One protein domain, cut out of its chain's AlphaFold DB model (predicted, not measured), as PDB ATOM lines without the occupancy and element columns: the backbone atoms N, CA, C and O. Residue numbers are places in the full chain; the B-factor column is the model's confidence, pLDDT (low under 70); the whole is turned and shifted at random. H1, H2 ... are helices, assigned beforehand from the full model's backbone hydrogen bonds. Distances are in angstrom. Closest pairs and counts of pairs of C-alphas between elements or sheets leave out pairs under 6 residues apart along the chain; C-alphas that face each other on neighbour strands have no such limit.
ATOM      1  N   ASN A  11     103.772  78.674  99.986       87.25
ATOM      2  CA  ASN A  11     105.190  78.903 100.278       87.25
ATOM      3  C   ASN A  11     106.119  77.862  99.628       87.25
ATOM      4  O   ASN A  11     107.277  78.182  99.361       87.25
ATOM      5  N   ARG A  12     105.619  76.650  99.340       90.06
ATOM      6  CA  ARG A  12     106.388  75.547  98.734       90.06
ATOM      7  C   ARG A  12     106.648  75.719  97.236       90.06
ATOM      8  O   ARG A  12     107.500  75.023  96.694       90.06
ATOM      9  N   ILE A  13     105.931  76.621  96.566       90.44
ATOM     10  CA  ILE A  13     106.151  76.915  95.145       90.44
ATOM     11  C   ILE A  13     107.529  77.570  95.004       90.44
ATOM     12  O   ILE A  13     107.831  78.527  95.718       90.44
ATOM     13  N   LYS A  14     108.382  77.047  94.121       91.06
ATOM     14  CA  LYS A  14     109.732  77.597  93.917       91.06
ATOM     15  C   LYS A  14     109.723  78.799  92.978       91.06
ATOM     16  O   LYS A  14     110.352  79.801  93.297       91.06
ATOM     17  N   ASP A  15     108.980  78.715  91.873       94.75
ATOM     18  CA  ASP A  15     108.889  79.796  90.887       94.75
ATOM     19  C   ASP A  15     108.232  81.057  91.495       94.75
ATOM     20  O   ASP A  15     107.062  81.002  91.900       94.75
ATOM     21  N   PRO A  16     108.949  82.198  91.555       92.44
ATOM     22  CA  PRO A  16     108.426  83.446  92.101       92.44
ATOM     23  C   PRO A  16     107.180  83.968  91.376       92.44
ATOM     24  O   PRO A  16     106.257  84.452  92.034       92.44
ATOM     25  N   LYS A  17     107.112  83.852  90.041       94.06
ATOM     26  CA  LYS A  17     105.989  84.400  89.258       94.06
ATOM     27  C   LYS A  17     104.707  83.616  89.523       94.06
ATOM     28  O   LYS A  17     103.663  84.202  89.811       94.06
ATOM     29  N   GLN A  18     104.798  82.287  89.502       92.62
ATOM     30  CA  GLN A  18     103.681  81.413  89.869       92.62
ATOM     31  C   GLN A  18     103.274  81.578  91.335       92.62
ATOM     32  O   GLN A  18     102.081  81.580  91.643       92.62
ATOM     33  N   LYS A  19     104.243  81.750  92.244       92.94
ATOM     34  CA  LYS A  19     103.967  82.005  93.663       92.94
ATOM     35  C   LYS A  19     103.135  83.278  93.838       92.94
ATOM     36  O   LYS A  19     102.095  83.215  94.488       92.94
ATOM     37  N   LEU A  20     103.550  84.394  93.232       93.44
ATOM     38  CA  LEU A  20     102.825  85.665  93.311       93.44
ATOM     39  C   LEU A  20     101.407  85.548  92.741       93.44
ATOM     40  O   LEU A  20     100.449  85.927  93.410       93.44
ATOM     41  N   ARG A  21     101.257  84.949  91.552       94.06
ATOM     42  CA  ARG A  21      99.942  84.737  90.927       94.06
ATOM     43  C   ARG A  21      98.993  83.957  91.839       94.06
ATOM     44  O   ARG A  21      97.852  84.360  92.029       94.06
ATOM     45  N   ASN A  22      99.469  82.871  92.446       93.06
ATOM     46  CA  ASN A  22      98.641  82.061  93.338       93.06
ATOM     47  C   ASN A  22      98.282  82.783  94.642       93.06
ATOM     48  O   ASN A  22      97.176  82.597  95.146       93.06
ATOM     49  N   PHE A  23      99.176  83.617  95.184       94.25
ATOM     50  CA  PHE A  23      98.847  84.458  96.338       94.25
ATOM     51  C   PHE A  23      97.813  85.533  95.998       94.25
ATOM     52  O   PHE A  23      96.907  85.748  96.800       94.25
ATOM     53  N   ASN A  24      97.899  86.151  94.817       95.06
ATOM     54  CA  ASN A  24      96.898  87.112  94.355       95.06
ATOM     55  C   ASN A  24      95.525  86.445  94.212       95.06
ATOM     56  O   ASN A  24      94.563  86.922  94.806       95.06
ATOM     57  N   ASN A  25      95.458  85.284  93.553       94.25
ATOM     58  CA  ASN A  25      94.219  84.507  93.431       94.25
ATOM     59  C   ASN A  25      93.642  84.119  94.801       94.25
ATOM     60  O   ASN A  25      92.430  84.138  95.000       94.25
ATOM     61  N   LEU A  26      94.504  83.747  95.756       93.12
ATOM     62  CA  LEU A  26      94.075  83.423  97.115       93.12
ATOM     63  C   LEU A  26      93.484  84.655  97.809       93.12
ATOM     64  O   LEU A  26      92.428  84.552  98.424       93.12
ATOM     65  N   CYS A  27      94.154  85.802  97.703       93.56
ATOM     66  CA  CYS A  27      93.691  87.061  98.279       93.56
ATOM     67  C   CYS A  27      92.326  87.459  97.706       93.56
ATOM     68  O   CYS A  27      91.402  87.754  98.457       93.56
ATOM     69  N   GLU A  28      92.175  87.377  96.385       95.38
ATOM     70  CA  GLU A  28      90.940  87.711  95.680       95.38
ATOM     71  C   GLU A  28      89.789  86.766  96.041       95.38
ATOM     72  O   GLU A  28      88.701  87.227  96.375       95.38
ATOM     73  N   ALA A  29      90.037  85.455  96.107       91.56
ATOM     74  CA  ALA A  29      89.030  84.488  96.541       91.56
ATOM     75  C   ALA A  29      88.523  84.768  97.967       91.56
ATOM     76  O   ALA A  29      87.325  84.673  98.230       91.56
ATOM     77  N   TYR A  30      89.420  85.127  98.893       92.19
ATOM     78  CA  TYR A  30      89.028  85.491 100.256       92.19
ATOM     79  C   TYR A  30      88.333  86.850 100.323       92.19
ATOM     80  O   TYR A  30      87.413  86.998 101.121       92.19
ATOM     81  N   LYS A  31      88.719  87.813  99.481       93.38
ATOM     82  CA  LYS A  31      88.027  89.098  99.366       93.38
ATOM     83  C   LYS A  31      86.572  88.893  98.939       93.38
ATOM     84  O   LYS A  31      85.680  89.353  99.640       93.38
ATOM     85  N   ILE A  32      86.343  88.105  97.887       91.44
ATOM     86  CA  ILE A  32      84.999  87.739  97.416       91.44
ATOM     87  C   ILE A  32      84.217  87.000  98.511       91.44
ATOM     88  O   ILE A  32      83.046  87.288  98.734       91.44
ATOM     89  N   ALA A  33      84.846  86.059  99.224       87.62
ATOM     90  CA  ALA A  33      84.179  85.327 100.302       87.62
ATOM     91  C   ALA A  33      83.745  86.252 101.452       87.62
ATOM     92  O   ALA A  33      82.620  86.136 101.934       87.62
ATOM     93  N   LEU A  34      84.622  87.174 101.866       90.62
ATOM     94  CA  LEU A  34      84.341  88.161 102.911       90.62
ATOM     95  C   LEU A  34      83.239  89.140 102.480       90.62
ATOM     96  O   LEU A  34      82.335  89.415 103.263       90.62
ATOM     97  N   GLU A  35      83.276  89.622 101.234       89.88
ATOM     98  CA  GLU A  35      82.204  90.438 100.640       89.88
ATOM     99  C   GLU A  35      80.876  89.665 100.576       89.88
ATOM    100  O   GLU A  35      79.815  90.228 100.835       89.88
ATOM    101  N   GLY A  36      80.937  88.355 100.323       82.44
ATOM    102  CA  GLY A  36      79.806  87.427 100.387       82.44
ATOM    103  C   GLY A  36      79.348  87.067 101.805       82.44
ATOM    104  O   GLY A  36      78.503  86.190 101.961       82.44
ATOM    105  N   GLY A  37      79.899  87.704 102.842       84.31
ATOM    106  CA  GLY A  37      79.493  87.544 104.240       84.31
ATOM    107  C   GLY A  37      80.161  86.394 104.997       84.31
ATOM    108  O   GLY A  37      79.887  86.220 106.185       84.31
ATOM    109  N   TRP A  38      81.034  85.604 104.361       90.19
ATOM    110  CA  TRP A  38      81.765  84.528 105.038       90.19
ATOM    111  C   TRP A  38      82.728  85.107 106.078       90.19
ATOM    112  O   TRP A  38      83.456  86.052 105.788       90.19
ATOM    113  N   SER A  39      82.786  84.515 107.274       88.62
ATOM    114  CA  SER A  39      83.658  84.966 108.361       88.62
ATOM    115  C   SER A  39      84.585  83.845 108.837       88.62
ATOM    116  O   SER A  39      84.114  82.782 109.237       88.62
ATOM    117  N   PRO A  40      85.911  84.058 108.899       86.62
ATOM    118  CA  PRO A  40      86.846  83.044 109.386       86.62
ATOM    119  C   PRO A  40      86.724  82.763 110.894       86.62
ATOM    120  O   PRO A  40      87.316  81.798 111.368       86.62
ATOM    121  N   LEU A  41      85.998  83.605 111.635       87.81
ATOM    122  CA  LEU A  41      85.844  83.528 113.091       87.81
ATOM    123  C   LEU A  41      84.454  83.041 113.522       87.81
ATOM    124  O   LEU A  41      84.269  82.689 114.681       87.81
ATOM    125  N   ASP A  42      83.480  83.026 112.608       86.06
ATOM    126  CA  ASP A  42      82.089  82.701 112.926       86.06
ATOM    127  C   ASP A  42      81.589  81.531 112.075       86.06
ATOM    128  O   ASP A  42      81.052  81.682 110.972       86.06
ATOM    129  N   GLU A  43      81.758  80.327 112.617       83.75
ATOM    130  CA  GLU A  43      81.324  79.107 111.946       83.75
ATOM    131  C   GLU A  43      79.793  78.982 111.884       83.75
ATOM    132  O   GLU A  43      79.263  78.356 110.964       83.75
ATOM    133  N   HIS A  44      79.058  79.623 112.798       79.19
ATOM    134  CA  HIS A  44      77.597  79.639 112.759       79.19
ATOM    135  C   HIS A  44      77.077  80.506 111.607       79.19
ATOM    136  O   HIS A  44      76.184  80.069 110.873       79.19
ATOM    137  N   ALA A  45      77.655  81.693 111.394       78.94
ATOM    138  CA  ALA A  45      77.364  82.524 110.225       78.94
ATOM    139  C   ALA A  45      77.731  81.800 108.924       78.94
ATOM    140  O   ALA A  45      76.928  81.753 107.989       78.94
ATOM    141  N   ASN A  46      78.884  81.128 108.893       83.31
ATOM    142  CA  ASN A  46      79.296  80.323 107.743       83.31
ATOM    143  C   ASN A  46      78.324  79.177 107.454       83.31
ATOM    144  O   ASN A  46      78.005  78.917 106.297       83.31
ATOM    145  N   ALA A  47      77.831  78.482 108.480       73.94
ATOM    146  CA  ALA A  47      76.847  77.418 108.310       73.94
ATOM    147  C   ALA A  47      75.525  77.947 107.732       73.94
ATOM    148  O   ALA A  47      74.911  77.270 106.907       73.94
ATOM    149  N   ARG A  48      75.101  79.159 108.113       73.44
ATOM    150  CA  ARG A  48      73.940  79.831 107.510       73.44
ATOM    151  C   ARG A  48      74.180  80.153 106.036       73.44
ATOM    152  O   ARG A  48      73.375  79.744 105.207       73.44
ATOM    153  N   LEU A  49      75.317  80.763 105.711       74.12
ATOM    154  CA  LEU A  49      75.712  81.053 104.328       74.12
ATOM    155  C   LEU A  49      75.796  79.793 103.472       74.12
ATOM    156  O   LEU A  49      75.306  79.775 102.352       74.12
ATOM    157  N   ARG A  50      76.356  78.701 104.002       72.00
ATOM    158  CA  ARG A  50      76.391  77.409 103.301       72.00
ATOM    159  C   ARG A  50      74.993  76.837 103.086       72.00
ATOM    160  O   ARG A  50      74.759  76.262 102.032       72.00
ATOM    161  N   LYS A  51      74.062  76.992 104.032       65.81
ATOM    162  CA  LYS A  51      72.660  76.586 103.826       65.81
ATOM    163  C   LYS A  51      71.999  77.391 102.707       65.81
ATOM    164  O   LYS A  51      71.298  76.800 101.891       65.81
ATOM    165  N   GLU A  52      72.258  78.694 102.653       65.12
ATOM    166  CA  GLU A  52      71.748  79.586 101.604       65.12
ATOM    167  C   GLU A  52      72.359  79.263 100.226       65.12
ATOM    168  O   GLU A  52      71.629  79.185  99.240       65.12
ATOM    169  N   LEU A  53      73.671  78.995 100.163       63.56
ATOM    170  CA  LEU A  53      74.410  78.696  98.926       63.56
ATOM    171  C   LEU A  53      74.202  77.274  98.393       63.56
ATOM    172  O   LEU A  53      74.110  77.080  97.184       63.56
ATOM    173  N   ILE A  54      74.190  76.263  99.265       64.94
ATOM    174  CA  ILE A  54      74.190  74.855  98.839       64.94
ATOM    175  C   ILE A  54      72.764  74.365  98.590       64.94
ATOM    176  O   ILE A  54      72.564  73.554  97.682       64.94
ATOM    177  N   GLY A  55      71.782  74.875  99.346       74.38
ATOM    178  CA  GLY A  55      70.394  74.422  99.310       74.38
ATOM    179  C   GLY A  55      70.250  72.932  99.659       74.38
ATOM    180  O   GLY A  55      71.062  72.084  99.282       74.38
TER     181      GLY A  55
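What this domain is: This is residues 11 to 55 of the 191 residues of the protein "Core-binding (CB) domain-containing protein" of Pedobacter alluvionis (UniProt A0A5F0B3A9). One long, straight helix, H1, makes most of the length, and a shorter helix, H2, is set crosswise beyond its far end, joined by a looping link. The printed part has 45 residues with two named helices, H1 then H2, and no named strand; the class is all helix. It is only just extended, close to loose, with a radius of gyration of the C-alphas of 14.2 A and spans of 39 by 17 by 16 A.

Where its parts are: After residues 11 to 15, H1 runs from Pro 16, C-alpha at (108.426, 83.446, 92.101), to Glu 35, 28.4 A from first to last C-alpha. H2, residues 43 to 54, is 15.5 A long and ends with C-alpha 54 at (74.190, 74.855, 98.839).

How they stand to each other: H1 and H2 are apart, with no C-alpha of one within 8 A of the other. Residues 24 to 29 of H1 stand free. In H1 and H2 every O i to N i+4 pair is within hydrogen-bond range.

The domain as a whole: The C-alphas of Lys 14 and Gly 55, the two farthest apart, are 39.8 A apart. The printed part has no cut. The link from H1 to H2, 7 residues, is short. Mean pLDDT of the printed part is 85.9; residues 51 to 54 are under 70.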